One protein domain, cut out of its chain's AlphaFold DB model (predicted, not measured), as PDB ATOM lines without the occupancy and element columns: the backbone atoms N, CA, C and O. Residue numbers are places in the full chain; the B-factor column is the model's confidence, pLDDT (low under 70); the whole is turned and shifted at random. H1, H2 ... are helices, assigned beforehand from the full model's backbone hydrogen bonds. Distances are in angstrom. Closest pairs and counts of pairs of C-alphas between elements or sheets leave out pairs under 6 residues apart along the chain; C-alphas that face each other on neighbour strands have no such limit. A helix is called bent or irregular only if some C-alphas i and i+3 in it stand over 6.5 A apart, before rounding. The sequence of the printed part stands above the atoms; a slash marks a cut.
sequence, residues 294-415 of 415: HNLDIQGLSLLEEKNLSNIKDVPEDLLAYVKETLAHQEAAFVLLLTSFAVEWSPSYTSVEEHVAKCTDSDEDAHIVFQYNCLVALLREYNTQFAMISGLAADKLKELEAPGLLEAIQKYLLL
ATOM      1  N   HIS A 294     -29.807   5.917 -35.856       66.06
ATOM      2  CA  HIS A 294     -30.719   6.766 -36.621       66.06
ATOM      3  C   HIS A 294     -31.150   8.069 -35.901       66.06
ATOM      4  O   HIS A 294     -32.228   8.589 -36.175       66.06
ATOM      5  N   ASN A 295     -30.281   8.669 -35.072       55.50
ATOM      6  CA  ASN A 295     -30.437  10.029 -34.506       55.50
ATOM      7  C   ASN A 295     -31.490  10.191 -33.384       55.50
ATOM      8  O   ASN A 295     -32.135  11.235 -33.267       55.50
ATOM      9  N   LEU A 296     -31.628   9.198 -32.500       57.28
ATOM     10  CA  LEU A 296     -32.400   9.356 -31.260       57.28
ATOM     11  C   LEU A 296     -31.495   9.782 -30.100       57.28
ATOM     12  O   LEU A 296     -30.441   9.192 -29.867       57.28
ATOM     13  N   ASP A 297     -31.914  10.818 -29.372       54.62
ATOM     14  CA  ASP A 297     -31.180  11.346 -28.223       54.62
ATOM     15  C   ASP A 297     -31.062  10.276 -27.114       54.62
ATOM     16  O   ASP A 297     -32.029   9.604 -26.745       54.62
ATOM     17  N   ILE A 298     -29.844  10.093 -26.599       49.91
ATOM     18  CA  ILE A 298     -29.366   8.874 -25.912       49.91
ATOM     19  C   ILE A 298     -29.979   8.690 -24.504       49.91
ATOM     20  O   ILE A 298     -29.889   7.622 -23.896       49.91
ATOM     21  N   GLN A 299     -30.634   9.709 -23.950       46.94
ATOM     22  CA  GLN A 299     -30.967   9.743 -22.520       46.94
ATOM     23  C   GLN A 299     -32.188   8.898 -22.090       46.94
ATOM     24  O   GLN A 299     -32.444   8.806 -20.892       46.94
ATOM     25  N   GLY A 300     -32.905   8.233 -23.008       47.69
ATOM     26  CA  GLY A 300     -34.102   7.420 -22.692       47.69
ATOM     27  C   GLY A 300     -33.963   5.888 -22.794       47.69
ATOM     28  O   GLY A 300     -34.929   5.174 -22.535       47.69
ATOM     29  N   LEU A 301     -32.798   5.360 -23.187       49.06
ATOM     30  CA  LEU A 301     -32.650   3.980 -23.700       49.06
ATOM     31  C   LEU A 301     -32.693   2.861 -22.655       49.06
ATOM     32  O   LEU A 301     -33.199   1.771 -22.944       49.06
ATOM     33  N   SER A 302     -32.190   3.113 -21.443       47.53
ATOM     34  CA  SER A 302     -32.129   2.093 -20.384       47.53
ATOM     35  C   SER A 302     -33.513   1.627 -19.919       47.53
ATOM     36  O   SER A 302     -33.623   0.567 -19.312       47.53
ATOM     37  N   LEU A 303     -34.560   2.394 -20.247       49.09
ATOM     38  CA  LEU A 303     -35.960   2.161 -19.886       49.09
ATOM     39  C   LEU A 303     -36.884   2.132 -21.119       49.09
ATOM     40  O   LEU A 303     -38.090   2.345 -20.991       49.09
ATOM     41  N   LEU A 304     -36.351   1.912 -22.332       53.72
ATOM     42  CA  LEU A 304     -37.210   1.695 -23.500       53.72
ATOM     43  C   LEU A 304     -37.980   0.382 -23.335       53.72
ATOM     44  O   LEU A 304     -37.465  -0.700 -23.631       53.72
ATOM     45  N   GLU A 305     -39.203   0.533 -22.844       57.66
ATOM     46  CA  GLU A 305     -40.297  -0.429 -22.867       57.66
ATOM     47  C   GLU A 305     -41.054  -0.324 -24.197       57.66
ATOM     48  O   GLU A 305     -41.073   0.734 -24.836       57.66
ATOM     49  N   GLU A 306     -41.748  -1.397 -24.585       56.62
ATOM     50  CA  GLU A 306     -42.581  -1.461 -25.796       56.62
ATOM     51  C   GLU A 306     -43.541  -0.259 -25.931       56.62
ATOM     52  O   GLU A 306     -43.762   0.277 -27.019       56.62
ATOM     53  N   LYS A 307     -44.042   0.244 -24.797       57.41
ATOM     54  CA  LYS A 307     -44.965   1.387 -24.706       57.41
ATOM     55  C   LYS A 307     -44.356   2.723 -25.133       57.41
ATOM     56  O   LYS A 307     -45.096   3.618 -25.529       57.41
ATOM     57  N   ASN A 308     -43.032   2.864 -25.066       63.22
ATOM     58  CA  ASN A 308     -42.326   4.092 -25.433       63.22
ATOM     59  C   ASN A 308     -41.918   4.111 -26.916       63.22
ATOM     60  O   ASN A 308     -41.665   5.184 -27.462       63.22
ATOM     61  N   LEU A 309     -41.915   2.951 -27.586       63.62
ATOM     62  CA  LEU A 309     -41.562   2.810 -29.004       63.62
ATOM     63  C   LEU A 309     -42.587   3.442 -29.952       63.62
ATOM     64  O   LEU A 309     -42.222   3.904 -31.028       63.62
ATOM     65  N   SER A 310     -43.861   3.512 -29.560       63.12
ATOM     66  CA  SER A 310     -44.924   4.147 -30.358       63.12
ATOM     67  C   SER A 310     -44.771   5.668 -30.500       63.12
ATOM     68  O   SER A 310     -45.376   6.259 -31.391       63.12
ATOM     69  N   ASN A 311     -43.954   6.300 -29.651       62.59
ATOM     70  CA  ASN A 311     -43.719   7.746 -29.656       62.59
ATOM     71  C   ASN A 311     -42.529   8.165 -30.533       62.59
ATOM     72  O   ASN A 311     -42.271   9.361 -30.691       62.59
ATOM     73  N   ILE A 312     -41.801   7.195 -31.089       66.12
ATOM     74  CA  ILE A 312     -40.599   7.420 -31.884       66.12
ATOM     75  C   ILE A 312     -41.015   7.746 -33.321       66.12
ATOM     76  O   ILE A 312     -41.662   6.943 -33.992       66.12
ATOM     77  N   LYS A 313     -40.673   8.954 -33.778       65.19
ATOM     78  CA  LYS A 313     -40.923   9.435 -35.145       65.19
ATOM     79  C   LYS A 313     -39.645   9.324 -35.979       65.19
ATOM     80  O   LYS A 313     -38.558   9.255 -35.418       65.19
ATOM     81  N   ASP A 314     -39.797   9.323 -37.302       70.38
ATOM     82  CA  ASP A 314     -38.693   9.376 -38.274       70.38
ATOM     83  C   ASP A 314     -37.743   8.155 -38.279       70.38
ATOM     84  O   ASP A 314     -36.596   8.250 -38.710       70.38
ATOM     85  N   VAL A 315     -38.236   6.983 -37.858       75.06
ATOM     86  CA  VAL A 315     -37.520   5.694 -37.910       75.06
ATOM     87  C   VAL A 315     -38.183   4.758 -38.933       75.06
ATOM     88  O   VAL A 315     -39.413   4.740 -39.006       75.06
ATOM     89  N   PRO A 316     -37.417   3.961 -39.711       83.69
ATOM     90  CA  PRO A 316     -37.981   2.965 -40.623       83.69
ATOM     91  C   PRO A 316     -38.930   1.979 -39.920       83.69
ATOM     92  O   PRO A 316     -38.593   1.434 -38.866       83.69
ATOM     93  N   GLU A 317     -40.090   1.707 -40.526       84.38
ATOM     94  CA  GLU A 317     -41.103   0.799 -39.960       84.38
ATOM     95  C   GLU A 317     -40.553  -0.613 -39.717       84.38
ATOM     96  O   GLU A 317     -40.814  -1.189 -38.663       84.38
ATOM     97  N   ASP A 318     -39.729  -1.130 -40.633       87.12
ATOM     98  CA  ASP A 318     -39.102  -2.453 -40.512       87.12
ATOM     99  C   ASP A 318     -38.174  -2.551 -39.290       87.12
ATOM    100  O   ASP A 318     -38.153  -3.568 -38.596       87.12
ATOM    101  N   LEU A 319     -37.437  -1.477 -38.981       84.50
ATOM    102  CA  LEU A 319     -36.548  -1.431 -37.818       84.50
ATOM    103  C   LEU A 319     -37.358  -1.386 -36.518       84.50
ATOM    104  O   LEU A 319     -37.055  -2.105 -35.567       84.50
ATOM    105  N   LEU A 320     -38.430  -0.588 -36.488       83.19
ATOM    106  CA  LEU A 320     -39.347  -0.542 -35.352       83.19
ATOM    107  C   LEU A 320     -40.031  -1.903 -35.128       83.19
ATOM    108  O   LEU A 320     -40.185  -2.333 -33.985       83.19
ATOM    109  N   ALA A 321     -40.438  -2.577 -36.206       88.00
ATOM    110  CA  ALA A 321     -41.028  -3.909 -36.155       88.00
ATOM    111  C   ALA A 321     -40.038  -4.937 -35.591       88.00
ATOM    112  O   ALA A 321     -40.401  -5.689 -34.690       88.00
ATOM    113  N   TYR A 322     -38.779  -4.904 -36.034       89.69
ATOM    114  CA  TYR A 322     -37.723  -5.779 -35.522       89.69
ATOM    115  C   TYR A 322     -37.433  -5.556 -34.026       89.69
ATOM    116  O   TYR A 322     -37.298  -6.514 -33.260       89.69
ATOM    117  N   VAL A 323     -37.389  -4.300 -33.569       87.75
ATOM    118  CA  VAL A 323     -37.210  -3.987 -32.139       87.75
ATOM    119  C   VAL A 323     -38.383  -4.515 -31.307       87.75
ATOM    120  O   VAL A 323     -38.168  -5.109 -30.253       87.75
ATOM    121  N   LYS A 324     -39.625  -4.354 -31.782       88.06
ATOM    122  CA  LYS A 324     -40.810  -4.905 -31.102       88.06
ATOM    123  C   LYS A 324     -40.783  -6.432 -31.057       88.06
ATOM    124  O   LYS A 324     -41.016  -7.007 -30.001       88.06
ATOM    125  N   GLU A 325     -40.452  -7.082 -32.172       91.19
ATOM    126  CA  GLU A 325     -40.333  -8.542 -32.259       91.19
ATOM    127  C   GLU A 325     -39.294  -9.077 -31.260       91.19
ATOM    128  O   GLU A 325     -39.560 -10.018 -30.513       91.19
ATOM    129  N   THR A 326     -38.110  -8.462 -31.202       91.31
ATOM    130  CA  THR A 326     -37.038  -8.887 -30.285       91.31
ATOM    131  C   THR A 326     -37.391  -8.660 -28.815       91.31
ATOM    132  O   THR A 326     -37.118  -9.538 -27.993       91.31
ATOM    133  N   LEU A 327     -38.042  -7.539 -28.480       89.94
ATOM    134  CA  LEU A 327     -38.593  -7.290 -27.142       89.94
ATOM    135  C   LEU A 327     -39.631  -8.347 -26.762       89.94
ATOM    136  O   LEU A 327     -39.492  -8.963 -25.708       89.94
ATOM    137  N   ALA A 328     -40.602  -8.619 -27.635       90.88
ATOM    138  CA  ALA A 328     -41.645  -9.611 -27.388       90.88
ATOM    139  C   ALA A 328     -41.064 -11.017 -27.154       90.88
ATOM    140  O   ALA A 328     -41.487 -11.710 -26.230       90.88
ATOM    141  N   HIS A 329     -40.054 -11.428 -27.930       91.88
ATOM    142  CA  HIS A 329     -39.356 -12.700 -27.710       91.88
ATOM    143  C   HIS A 329     -38.606 -12.740 -26.370       91.88
ATOM    144  O   HIS A 329     -38.638 -13.757 -25.676       91.88
ATOM    145  N   GLN A 330     -37.946 -11.644 -25.971       93.75
ATOM    146  CA  GLN A 330     -37.315 -11.562 -24.652       93.75
ATOM    147  C   GLN A 330     -38.372 -11.689 -23.547       93.75
ATOM    148  O   GLN A 330     -38.230 -12.523 -22.657       93.75
ATOM    149  N   GLU A 331     -39.451 -10.908 -23.609       91.50
ATOM    150  CA  GLU A 331     -40.527 -10.958 -22.618       91.50
ATOM    151  C   GLU A 331     -41.147 -12.357 -22.524       91.50
ATOM    152  O   GLU A 331     -41.285 -12.895 -21.424       91.50
ATOM    153  N   ALA A 332     -41.447 -12.988 -23.664       92.31
ATOM    154  CA  ALA A 332     -41.985 -14.342 -23.721       92.31
ATOM    155  C   ALA A 332     -41.052 -15.365 -23.055       92.31
ATOM    156  O   ALA A 332     -41.524 -16.184 -22.262       92.31
ATOM    157  N   ALA A 333     -39.743 -15.291 -23.314       94.81
ATOM    158  CA  ALA A 333     -38.753 -16.170 -22.700       94.81
ATOM    159  C   ALA A 333     -38.680 -15.982 -21.175       94.81
ATOM    160  O   ALA A 333     -38.787 -16.954 -20.428       94.81
ATOM    161  N   PHE A 334     -38.561 -14.745 -20.686       93.12
ATOM    162  CA  PHE A 334     -38.466 -14.482 -19.245       93.12
ATOM    163  C   PHE A 334     -39.767 -14.810 -18.496       93.12
ATOM    164  O   PHE A 334     -39.722 -15.353 -17.390       93.12
ATOM    165  N   VAL A 335     -40.930 -14.552 -19.103       90.31
ATOM    166  CA  VAL A 335     -42.226 -14.964 -18.550       90.31
ATOM    167  C   VAL A 335     -42.327 -16.487 -18.504       90.31
ATOM    168  O   VAL A 335     -42.720 -17.030 -17.471       90.31
ATOM    169  N   LEU A 336     -41.943 -17.183 -19.582       92.19
ATOM    170  CA  LEU A 336     -41.949 -18.644 -19.618       92.19
ATOM    171  C   LEU A 336     -41.069 -19.215 -18.505       92.19
ATOM    172  O   LEU A 336     -41.550 -20.046 -17.744       92.19
ATOM    173  N   LEU A 337     -39.844 -18.705 -18.348       91.81
ATOM    174  CA  LEU A 337     -38.913 -19.116 -17.297       91.81
ATOM    175  C   LEU A 337     -39.543 -19.033 -15.898       91.81
ATOM    176  O   LEU A 337     -39.500 -20.013 -15.154       91.81
ATOM    177  N   LEU A 338     -40.173 -17.902 -15.553       87.12
ATOM    178  CA  LEU A 338     -40.855 -17.751 -14.259       87.12
ATOM    179  C   LEU A 338     -42.018 -18.725 -14.108       87.12
ATOM    180  O   LEU A 338     -42.150 -19.364 -13.068       87.12
ATOM    181  N   THR A 339     -42.858 -18.850 -15.136       85.69
ATOM    182  CA  THR A 339     -44.011 -19.756 -15.078       85.69
ATOM    183  C   THR A 339     -43.590 -21.221 -15.004       85.69
ATOM    184  O   THR A 339     -44.246 -21.995 -14.320       85.69
ATOM    185  N   SER A 340     -42.472 -21.612 -15.619       87.44
ATOM    186  CA  SER A 340     -41.931 -22.968 -15.511       87.44
ATOM    187  C   SER A 340     -41.436 -23.278 -14.097       87.44
ATOM    188  O   SER A 340     -41.754 -24.343 -13.573       87.44
ATOM    189  N   PHE A 341     -40.751 -22.336 -13.435       84.12
ATOM    190  CA  PHE A 341     -40.442 -22.470 -12.004       84.12
ATOM    191  C   PHE A 341     -41.714 -22.527 -11.147       84.12
ATOM    192  O   PHE A 341     -41.783 -23.323 -10.216       84.12
ATOM    193  N   ALA A 342     -42.735 -21.731 -11.476       79.69
ATOM    194  CA  ALA A 342     -44.016 -21.741 -10.768       79.69
ATOM    195  C   ALA A 342     -44.729 -23.090 -10.859       79.69
ATOM    196  O   ALA A 342     -45.229 -23.583  -9.853       79.69
ATOM    197  N   VAL A 343     -44.750 -23.696 -12.047       80.06
ATOM    198  CA  VAL A 343     -45.357 -25.012 -12.277       80.06
ATOM    199  C   VAL A 343     -44.597 -26.107 -11.534       80.06
ATOM    200  O   VAL A 343     -45.231 -26.972 -10.940       80.06
ATOM    201  N   GLU A 344     -43.261 -26.066 -11.508       76.44
ATOM    202  CA  GLU A 344     -42.478 -27.023 -10.712       76.44
ATOM    203  C   GLU A 344     -42.673 -26.843  -9.193       76.44
ATOM    204  O   GLU A 344     -42.418 -27.786  -8.446       76.44
ATOM    205  N   TRP A 345     -43.126 -25.671  -8.720       70.62
ATOM    206  CA  TRP A 345     -43.270 -25.357  -7.286       70.62
ATOM    207  C   TRP A 345     -44.712 -25.254  -6.745       70.62
ATOM    208  O   TRP A 345     -44.882 -25.180  -5.526       70.62
ATOM    209  N   SER A 346     -45.758 -25.245  -7.577       61.41
ATOM    210  CA  SER A 346     -47.168 -25.098  -7.141       61.41
ATOM    211  C   SER A 346     -47.855 -26.459  -6.895       61.41
ATOM    212  O   SER A 346     -47.557 -27.392  -7.644       61.41
ATOM    213  N   PRO A 347     -48.783 -26.640  -5.911       52.53
ATOM    214  CA  PRO A 347     -49.358 -25.713  -4.918       52.53
ATOM    215  C   PRO A 347     -49.024 -26.076  -3.443       52.53
ATOM    216  O   PRO A 347     -49.813 -25.821  -2.532       52.53
ATOM    217  N   SER A 348     -47.890 -26.723  -3.158       54.84
ATOM    218  CA  SER A 348     -47.629 -27.312  -1.825       54.84
ATOM    219  C   SER A 348     -47.146 -26.336  -0.738       54.84
ATOM    220  O   SER A 348     -47.101 -26.727   0.431       54.84
ATOM    221  N   TYR A 349     -46.809 -25.081  -1.067       57.41
ATOM    222  CA  TYR A 349     -46.150 -24.165  -0.122       57.41
ATOM    223  C   TYR A 349     -46.744 -22.753  -0.122       57.41
ATOM    224  O   TYR A 349     -46.789 -22.071  -1.142       57.41
ATOM    225  N   THR A 350     -47.136 -22.281   1.064       56.62
ATOM    226  CA  THR A 350     -47.587 -20.900   1.301       56.62
ATOM    227  C   THR A 350     -46.450 -19.878   1.218       56.62
ATOM    228  O   THR A 350     -46.695 -18.750   0.807       56.62
ATOM    229  N   SER A 351     -45.213 -20.270   1.553       64.38
ATOM    230  CA  SER A 351     -43.993 -19.478   1.345       64.38
ATOM    231  C   SER A 351     -42.811 -20.403   1.044       64.38
ATOM    232  O   SER A 351     -42.530 -21.334   1.806       64.38
ATOM    233  N   VAL A 352     -42.119 -20.157  -0.074       65.06
ATOM    234  CA  VAL A 352     -40.977 -20.979  -0.518       65.06
ATOM    235  C   VAL A 352     -39.782 -20.790   0.419       65.06
ATOM    236  O   VAL A 352     -39.115 -21.759   0.766       65.06
ATOM    237  N   GLU A 353     -39.549 -19.566   0.902       66.88
ATOM    238  CA  GLU A 353     -38.460 -19.270   1.843       66.88
ATOM    239  C   GLU A 353     -38.660 -19.959   3.191       66.88
ATOM    240  O   GLU A 353     -37.718 -20.537   3.731       66.88
ATOM    241  N   GLU A 354     -39.883 -19.944   3.731       66.50
ATOM    242  CA  GLU A 354     -40.171 -20.641   4.984       66.50
ATOM    243  C   GLU A 354     -40.030 -22.154   4.854       66.50
ATOM    244  O   GLU A 354     -39.629 -22.811   5.814       66.50
ATOM    245  N   HIS A 355     -40.390 -22.715   3.698       68.81
ATOM    246  CA  HIS A 355     -40.234 -24.140   3.456       68.81
ATOM    247  C   HIS A 355     -38.751 -24.520   3.353       68.81
ATOM    248  O   HIS A 355     -38.301 -25.387   4.097       68.81
ATOM    249  N   VAL A 356     -37.973 -23.778   2.556       66.75
ATOM    250  CA  VAL A 356     -36.509 -23.924   2.448       66.75
ATOM    251  C   VAL A 356     -35.816 -23.745   3.804       66.75
ATOM    252  O   VAL A 356     -34.852 -24.442   4.100       66.75
ATOM    253  N   ALA A 357     -36.307 -22.855   4.669       66.94
ATOM    254  CA  ALA A 357     -35.763 -22.663   6.017       66.94
ATOM    255  C   ALA A 357     -36.084 -23.815   6.990       66.94
ATOM    256  O   ALA A 357     -35.428 -23.938   8.023       66.94
ATOM    257  N   LYS A 358     -37.105 -24.630   6.689       67.19
ATOM    258  CA  LYS A 358     -37.538 -25.788   7.491       67.19
ATOM    259  C   LYS A 358     -36.949 -27.113   6.996       67.19
ATOM    260  O   LYS A 358     -37.089 -28.106   7.702       67.19
ATOM    261  N   CYS A 359     -36.308 -27.128   5.829       68.31
ATOM    262  CA  CYS A 359     -35.603 -28.275   5.262       68.31
ATOM    263  C   CYS A 359     -34.517 -28.810   6.219       68.31
ATOM    264  O   CYS A 359     -33.728 -28.040   6.766       68.31
ATOM    265  N   THR A 360     -34.481 -30.130   6.434       55.28
ATOM    266  CA  THR A 360     -33.717 -30.790   7.519       55.28
ATOM    267  C   THR A 360     -32.517 -31.626   7.045       55.28
ATOM    268  O   THR A 360     -32.173 -32.619   7.678       55.28
ATOM    269  N   ASP A 361     -31.849 -31.218   5.960       57.03
ATOM    270  CA  ASP A 361     -30.723 -31.940   5.323       57.03
ATOM    271  C   ASP A 361     -31.084 -33.336   4.758       57.03
ATOM    272  O   ASP A 361     -30.206 -34.174   4.549       57.03
ATOM    273  N   SER A 362     -32.363 -33.612   4.471       61.59
ATOM    274  CA  SER A 362     -32.733 -34.786   3.662       61.59
ATOM    275  C   SER A 362     -32.396 -34.566   2.175       61.59
ATOM    276  O   SER A 362     -32.335 -33.427   1.708       61.59
ATOM    277  N   ASP A 363     -32.191 -35.642   1.404       59.34
ATOM    278  CA  ASP A 363     -31.886 -35.533  -0.035       59.34
ATOM    279  C   ASP A 363     -33.022 -34.844  -0.827       59.34
ATOM    280  O   ASP A 363     -32.757 -34.104  -1.776       59.34
ATOM    281  N   GLU A 364     -34.285 -35.028  -0.417       63.19
ATOM    282  CA  GLU A 364     -35.448 -34.341  -1.010       63.19
ATOM    283  C   GLU A 364     -35.463 -32.843  -0.667       63.19
ATOM    284  O   GLU A 364     -35.698 -31.999  -1.532       63.19
ATOM    285  N   ASP A 365     -35.138 -32.493   0.577       67.38
ATOM    286  CA  ASP A 365     -35.029 -31.107   1.033       67.38
ATOM    287  C   ASP A 365     -33.908 -30.340   0.302       67.38
ATOM    288  O   ASP A 365     -34.071 -29.176  -0.080       67.38
ATOM    289  N   ALA A 366     -32.767 -30.995   0.066       67.69
ATOM    290  CA  ALA A 366     -31.615 -30.403  -0.614       67.69
ATOM    291  C   ALA A 366     -31.941 -29.984  -2.057       67.69
ATOM    292  O   ALA A 366     -31.462 -28.953  -2.541       67.69
ATOM    293  N   HIS A 367     -32.784 -30.761  -2.735       70.25
ATOM    294  CA  HIS A 367     -33.230 -30.494  -4.095       70.25
ATOM    295  C   HIS A 367     -34.086 -29.221  -4.195       70.25
ATOM    296  O   HIS A 367     -33.836 -28.366  -5.050       70.25
ATOM    297  N   ILE A 368     -35.029 -29.041  -3.271       72.75
ATOM    298  CA  ILE A 368     -35.895 -27.855  -3.218       72.75
ATOM    299  C   ILE A 368     -35.066 -26.599  -2.930       72.75
ATOM    300  O   ILE A 368     -35.193 -25.582  -3.618       72.75
ATOM    301  N   VAL A 369     -34.153 -26.677  -1.954       74.81
ATOM    302  CA  VAL A 369     -33.223 -25.585  -1.625       74.81
ATOM    303  C   VAL A 369     -32.365 -25.220  -2.840       74.81
ATOM    304  O   VAL A 369     -32.145 -24.041  -3.133       74.81
ATOM    305  N   PHE A 370     -31.882 -26.220  -3.577       76.88
ATOM    306  CA  PHE A 370     -31.081 -26.023  -4.779       76.88
ATOM    307  C   PHE A 370     -31.858 -25.316  -5.893       76.88
ATOM    308  O   PHE A 370     -31.364 -24.332  -6.449       76.88
ATOM    309  N   GLN A 371     -33.083 -25.761  -6.183       77.75
ATOM    310  CA  GLN A 371     -33.960 -25.093  -7.142       77.75
ATOM    311  C   GLN A 371     -34.219 -23.640  -6.745       77.75
ATOM    312  O   GLN A 371     -34.131 -22.746  -7.590       77.75
ATOM    313  N   TYR A 372     -34.506 -23.390  -5.464       79.19
ATOM    314  CA  TYR A 372     -34.737 -22.039  -4.965       79.19
ATOM    315  C   TYR A 372     -33.521 -21.138  -5.184       79.19
ATOM    316  O   TYR A 372     -33.641 -20.039  -5.729       79.19
ATOM    317  N   ASN A 373     -32.328 -21.636  -4.862       80.31
ATOM    318  CA  ASN A 373     -31.084 -20.913  -5.103       80.31
ATOM    319  C   ASN A 373     -30.835 -20.638  -6.595       80.31
ATOM    320  O   ASN A 373     -30.314 -19.575  -6.929       80.31
ATOM    321  N   CYS A 374     -31.224 -21.554  -7.489       83.94
ATOM    322  CA  CYS A 374     -31.156 -21.339  -8.934       83.94
ATOM    323  C   CYS A 374     -32.057 -20.174  -9.367       83.94
ATOM    324  O   CYS A 374     -31.592 -19.256 -10.043       83.94
ATOM    325  N   LEU A 375     -33.321 -20.162  -8.936       85.69
ATOM    326  CA  LEU A 375     -34.224 -19.052  -9.244       85.69
ATOM    327  C   LEU A 375     -33.676 -17.723  -8.716       85.69
ATOM    328  O   LEU A 375     -33.651 -16.740  -9.451       85.69
ATOM    329  N   VAL A 376     -33.234 -17.678  -7.457       85.00
ATOM    330  CA  VAL A 376     -32.705 -16.449  -6.848       85.00
ATOM    331  C   VAL A 376     -31.486 -15.934  -7.612       85.00
ATOM    332  O   VAL A 376     -31.377 -14.730  -7.846       85.00
ATOM    333  N   ALA A 377     -30.593 -16.828  -8.041       87.19
ATOM    334  CA  ALA A 377     -29.440 -16.464  -8.856       87.19
ATOM    335  C   ALA A 377     -29.875 -15.843 -10.199       87.19
ATOM    336  O   ALA A 377     -29.358 -14.792 -10.580       87.19
ATOM    337  N   LEU A 378     -30.871 -16.426 -10.877       89.69
ATOM    338  CA  LEU A 378     -31.431 -15.880 -12.122       89.69
ATOM    339  C   LEU A 378     -32.099 -14.520 -11.900       89.69
ATOM    340  O   LEU A 378     -31.800 -13.581 -12.633       89.69
ATOM    341  N   LEU A 379     -32.957 -14.395 -10.879       87.62
ATOM    342  CA  LEU A 379     -33.648 -13.147 -10.528       87.62
ATOM    343  C   LEU A 379     -32.666 -12.007 -10.269       87.62
ATOM    344  O   LEU A 379     -32.920 -10.872 -10.660       87.62
ATOM    345  N   ARG A 380     -31.533 -12.310  -9.630       87.50
ATOM    346  CA  ARG A 380     -30.466 -11.339  -9.395       87.50
ATOM    347  C   ARG A 380     -29.728 -10.991 -10.679       87.50
ATOM    348  O   ARG A 380     -29.539  -9.813 -10.935       87.50
ATOM    349  N   GLU A 381     -29.305 -11.973 -11.471       87.81
ATOM    350  CA  GLU A 381     -28.534 -11.716 -12.699       87.81
ATOM    351  C   GLU A 381     -29.332 -10.879 -13.702       87.81
ATOM    352  O   GLU A 381     -28.857  -9.856 -14.184       87.81
ATOM    353  N   TYR A 382     -30.580 -11.271 -13.950       89.94
ATOM    354  CA  TYR A 382     -31.452 -10.659 -14.950       89.94
ATOM    355  C   TYR A 382     -32.497  -9.731 -14.324       89.94
ATOM    356  O   TYR A 382     -33.628  -9.626 -14.805       89.94
ATOM    357  N   ASN A 383     -32.139  -9.059 -13.224       86.62
ATOM    358  CA  ASN A 383     -33.063  -8.229 -12.446       86.62
ATOM    359  C   ASN A 383     -33.781  -7.171 -13.299       86.62
ATOM    360  O   ASN A 383     -34.967  -6.919 -13.122       86.62
ATOM    361  N   THR A 384     -33.072  -6.598 -14.272       85.56
ATOM    362  CA  THR A 384     -33.593  -5.576 -15.184       85.56
ATOM    363  C   THR A 384     -34.686  -6.150 -16.084       85.56
ATOM    364  O   THR A 384     -35.758  -5.564 -16.211       85.56
ATOM    365  N   GLN A 385     -34.442  -7.323 -16.671       89.38
ATOM    366  CA  GLN A 385     -35.386  -8.009 -17.550       89.38
ATOM    367  C   GLN A 385     -36.621  -8.465 -16.775       89.38
ATOM    368  O   GLN A 385     -37.745  -8.256 -17.226       89.38
ATOM    369  N   PHE A 386     -36.431  -9.024 -15.578       87.25
ATOM    370  CA  PHE A 386     -37.551  -9.424 -14.733       87.25
ATOM    371  C   PHE A 386     -38.370  -8.230 -14.222       87.25
ATOM    372  O   PHE A 386     -39.594  -8.334 -14.121       87.25
ATOM    373  N   ALA A 387     -37.739  -7.085 -13.942       83.88
ATOM    374  CA  ALA A 387     -38.448  -5.871 -13.546       83.88
ATOM    375  C   ALA A 387     -39.375  -5.372 -14.669       83.88
ATOM    376  O   ALA A 387     -40.535  -5.047 -14.395       83.88
ATOM    377  N   MET A 388     -38.907  -5.398 -15.924       82.31
ATOM    378  CA  MET A 388     -39.700  -5.010 -17.104       82.31
ATOM    379  C   MET A 388     -40.962  -5.870 -17.274       82.31
ATOM    380  O   MET A 388     -42.020  -5.345 -17.612       82.31
ATOM    381  N   ILE A 389     -40.886  -7.175 -16.985       83.19
ATOM    382  CA  ILE A 389     -42.029  -8.094 -17.136       83.19
ATOM    383  C   ILE A 389     -42.869  -8.270 -15.866       83.19
ATOM    384  O   ILE A 389     -43.810  -9.061 -15.869       83.19
ATOM    385  N   SER A 390     -42.553  -7.568 -14.776       77.06
ATOM    386  CA  SER A 390     -43.146  -7.807 -13.450       77.06
ATOM    387  C   SER A 390     -44.681  -7.765 -13.439       77.06
ATOM    388  O   SER A 390     -45.310  -8.610 -12.802       77.06
ATOM    389  N   GLY A 391     -45.297  -6.845 -14.192       75.06
ATOM    390  CA  GLY A 391     -46.755  -6.765 -14.341       75.06
ATOM    391  C   GLY A 391     -47.358  -7.978 -15.058       75.06
ATOM    392  O   GLY A 391     -48.265  -8.615 -14.531       75.06
ATOM    393  N   LEU A 392     -46.809  -8.340 -16.224       76.25
ATOM    394  CA  LEU A 392     -47.256  -9.493 -17.020       76.25
ATOM    395  C   LEU A 392     -47.046 -10.820 -16.278       76.25
ATOM    396  O   LEU A 392     -47.896 -11.710 -16.316       76.25
ATOM    397  N   ALA A 393     -45.911 -10.951 -15.592       74.50
ATOM    398  CA  ALA A 393     -45.588 -12.121 -14.791       74.50
ATOM    399  C   ALA A 393     -46.541 -12.266 -13.596       74.50
ATOM    400  O   ALA A 393     -46.985 -13.375 -13.313       74.50
ATOM    401  N   ALA A 394     -46.895 -11.167 -12.920       72.88
ATOM    402  CA  ALA A 394     -47.800 -11.205 -11.772       72.88
ATOM    403  C   ALA A 394     -49.187 -11.753 -12.132       72.88
ATOM    404  O   ALA A 394     -49.759 -12.502 -11.344       72.88
ATOM    405  N   ASP A 395     -49.716 -11.412 -13.306       76.94
ATOM    406  CA  ASP A 395     -51.025 -11.905 -13.741       76.94
ATOM    407  C   ASP A 395     -50.986 -13.411 -14.034       76.94
ATOM    408  O   ASP A 395     -51.795 -14.156 -13.482       76.94
ATOM    409  N   LYS A 396     -49.971 -13.896 -14.762       76.56
ATOM    410  CA  LYS A 396     -49.804 -15.341 -15.007       76.56
ATOM    411  C   LYS A 396     -49.512 -16.149 -13.740       76.56
ATOM    412  O   LYS A 396     -49.970 -17.276 -13.604       76.56
ATOM    413  N   LEU A 397     -48.745 -15.601 -12.797       72.19
ATOM    414  CA  LEU A 397     -48.434 -16.289 -11.536       72.19
ATOM    415  C   LEU A 397     -49.656 -16.401 -10.615       72.19
ATOM    416  O   LEU A 397     -49.769 -17.382  -9.880       72.19
ATOM    417  N   LYS A 398     -50.580 -15.429 -10.665       73.75
ATOM    418  CA  LYS A 398     -51.877 -15.527  -9.976       73.75
ATOM    419  C   LYS A 398     -52.742 -16.639 -10.566       73.75
ATOM    420  O   LYS A 398     -53.360 -17.366  -9.800       73.75
ATOM    421  N   GLU A 399     -52.762 -16.786 -11.894       74.75
ATOM    422  CA  GLU A 399     -53.483 -17.878 -12.571       74.75
ATOM    423  C   GLU A 399     -52.958 -19.267 -12.172       74.75
ATOM    424  O   GLU A 399     -53.726 -20.222 -12.127       74.75
ATOM    425  N   LEU A 400     -51.665 -19.375 -11.848       69.88
ATOM    426  CA  LEU A 400     -51.001 -20.622 -11.444       69.88
ATOM    427  C   LEU A 400     -51.080 -20.923  -9.931       69.88
ATOM    428  O   LEU A 400     -50.439 -21.869  -9.467       69.88
ATOM    429  N   GLU A 401     -51.822 -20.116  -9.161       67.88
ATOM    430  CA  GLU A 401     -51.985 -20.250  -7.702       67.88
ATOM    431  C   GLU A 401     -50.650 -20.411  -6.939       67.88
ATOM    432  O   GLU A 401     -50.553 -21.180  -5.985       67.88
ATOM    433  N   ALA A 402     -49.601 -19.676  -7.336       67.06
ATOM    434  CA  ALA A 402     -48.249 -19.797  -6.769       67.06
ATOM    435  C   ALA A 402     -47.843 -18.585  -5.886       67.06
ATOM    436  O   ALA A 402     -46.907 -17.851  -6.229       67.06
ATOM    437  N   PRO A 403     -48.505 -18.328  -4.733       65.06
ATOM    438  CA  PRO A 403     -48.301 -17.109  -3.943       65.06
ATOM    439  C   PRO A 403     -46.903 -17.011  -3.314       65.06
ATOM    440  O   PRO A 403     -46.335 -15.922  -3.271       65.06
ATOM    441  N   GLY A 404     -46.310 -18.132  -2.887       65.06
ATOM    442  CA  GLY A 404     -44.972 -18.143  -2.282       65.06
ATOM    443  C   GLY A 404     -43.849 -17.788  -3.266       65.06
ATOM    444  O   GLY A 404     -42.832 -17.221  -2.874       65.06
ATOM    445  N   LEU A 405     -44.038 -18.082  -4.556       68.94
ATOM    446  CA  LEU A 405     -43.110 -17.677  -5.610       68.94
ATOM    447  C   LEU A 405     -43.253 -16.184  -5.932       68.94
ATOM    448  O   LEU A 405     -42.252 -15.497  -6.135       68.94
ATOM    449  N   LEU A 406     -44.486 -15.672  -5.936       69.19
ATOM    450  CA  LEU A 406     -44.756 -14.250  -6.140       69.19
ATOM    451  C   LEU A 406     -44.080 -13.387  -5.062       69.19
ATOM    452  O   LEU A 406     -43.495 -12.362  -5.398       69.19
ATOM    453  N   GLU A 407     -44.104 -13.820  -3.798       70.94
ATOM    454  CA  GLU A 407     -43.413 -13.141  -2.692       70.94
ATOM    455  C   GLU A 407     -41.892 -13.078  -2.918       70.94
ATOM    456  O   GLU A 407     -41.291 -12.004  -2.828       70.94
ATOM    457  N   ALA A 408     -41.269 -14.208  -3.275       67.62
ATOM    458  CA  ALA A 408     -39.838 -14.260  -3.569       67.62
ATOM    459  C   ALA A 408     -39.479 -13.334  -4.743       67.62
ATOM    460  O   ALA A 408     -38.553 -12.529  -4.646       67.62
ATOM    461  N   ILE A 409     -40.249 -13.389  -5.832       68.12
ATOM    462  CA  ILE A 409     -40.065 -12.528  -7.002       68.12
ATOM    463  C   ILE A 409     -40.179 -11.050  -6.607       68.12
ATOM    464  O   ILE A 409     -39.286 -10.268  -6.915       68.12
ATOM    465  N   GLN A 410     -41.213 -10.655  -5.861       71.25
ATOM    466  CA  GLN A 410     -41.382  -9.268  -5.413       71.25
ATOM    467  C   GLN A 410     -40.210  -8.792  -4.547       71.25
ATOM    468  O   GLN A 410     -39.713  -7.685  -4.744       71.25
ATOM    469  N   LYS A 411     -39.714  -9.632  -3.636       72.81
ATOM    470  CA  LYS A 411     -38.565  -9.310  -2.781       72.81
ATOM    471  C   LYS A 411     -37.281  -9.063  -3.577       72.81
ATOM    472  O   LYS A 411     -36.516  -8.170  -3.217       72.81
ATOM    473  N   TYR A 412     -37.033  -9.839  -4.633       69.44
ATOM    474  CA  TYR A 412     -35.818  -9.712  -5.447       69.44
ATOM    475  C   TYR A 412     -35.935  -8.703  -6.599       69.44
ATOM    476  O   TYR A 412     -34.900  -8.268  -7.094       69.44
ATOM    477  N   LEU A 413     -37.149  -8.301  -6.997       64.12
ATOM    478  CA  LEU A 413     -37.388  -7.264  -8.016       64.12
ATOM    479  C   LEU A 413     -37.537  -5.842  -7.457       64.12
ATOM    480  O   LEU A 413     -37.499  -4.886  -8.226       64.12
ATOM    481  N   LEU A 414     -37.707  -5.688  -6.141       50.75
ATOM    482  CA  LEU A 414     -37.788  -4.392  -5.449       50.75
ATOM    483  C   LEU A 414     -36.426  -3.890  -4.909       50.75
ATOM    484  O   LEU A 414     -36.394  -2.968  -4.092       50.75
ATOM    485  N   LEU A 415     -35.316  -4.487  -5.358       42.25
ATOM    486  CA  LEU A 415     -33.926  -4.084  -5.088       42.25
ATOM    487  C   LEU A 415     -33.242  -3.652  -6.387       42.25
ATOM    488  O   LEU A 415     -32.420  -2.710  -6.312       42.25
TER     489      LEU A 415
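What this domain is: This is residues 294 to 415 of the 415 residues of an uncharacterized protein of Auxenochlorella protothecoides (UniProt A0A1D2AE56). A long helix, H3, runs most of the way along a rod; H5, H7 and H8 gather with its last part into a loose four-helix bundle, with H8 packed between H4, H5, H6 and H7. The first part of H3 reaches beyond that bundle, where H2 just meets its residues 320 to 327, while H4 folds back on H5 toward the other end of the rod. The printed part has 122 residues with eight named helices, H1 to H8 in order, and no named strand: its class is all helix. The whole is loose, with a radius of gyration of the C-alphas of 18.0 A and spans of 61 by 26 by 20 A.

Where its parts are: H1 is residues 298 to 303, starting at C-alpha 298 (-29.366, 8.874, -25.912); it is irregular, with C-alphas 299 and 302 8.0 A apart. H2 is residues 306 to 309. H3, residues 317 to 345, is 41.9 A long and ends at C-alpha 345 (-43.270, -25.357, -7.286). H4 is residues 352 to 358, and H5, residues 363 to 381, is 27.2 A long. H6 is residues 383 to 388, H7 is residues 390 to 399 with 14.5 A, and H8 is residues 403 to 413 with 15.3 A, ending at C-alpha 413 (-37.388, -7.264, -8.016).

How they stand to each other: H3, H5, H7 and H8 form an up-and-down bundle, each running against the one before it in the chain. H8 is the hub, touching four helices. H7 and H8 are a helical hairpin at a shallow tilt of 8 degrees, closest at the C-alphas of Leu 397 and Leu 406, 6.8 A. H5 touches H8 with residues 376 to 380 alone, closest at the C-alphas of Leu 379 and Tyr 412, 6.5 A, at a steep tilt of 38 degrees. H4 touches H8 about perpendicular at 77 degrees, and its Val 352 C-alpha is 5.2 A from that of Gly 404. H6 touches H8, closest at the C-alphas of Ala 387 and Leu 413, 5.8 A. H4 and H5 are also a helical hairpin, closest at the C-alphas of Val 356 and Val 369, 5.5 A. H3 touches H7 with residues 335 to 342 alone, closest at the C-alphas of Val 335 and Ala 393, 5.8 A, at a steep tilt of 43 degrees. H3 and H5 are close but not clearly touching, at a shallow tilt of 22 degrees, opposite ways; their closest C-alphas, of Phe 341 and Leu 375, are 7.6 A apart. H2 only just touches H3, with 3 pairs of C-alphas within 8 A. H1 touches no helix. Every O i to N i+4 pair is within hydrogen-bond range in H3, H4, H5, H6, H7 and H8; in H1 0 of 2 are, and 0 of 3 O i to N i+3 pairs, while H2 is too short for an O i to N i+4 pair.

The domain as a whole: The two C-alphas farthest apart, of Asp 314 and Ser 362, are 61.2 A apart. The printed part has no cut and no long link, and Leu 415 is the chain's last residue. The mean pLDDT of the printed part is 73.2, and it is under 70 at residues 294 to 313, 346 to 366, 400 to 406, 408 to 409 and 412 to 415.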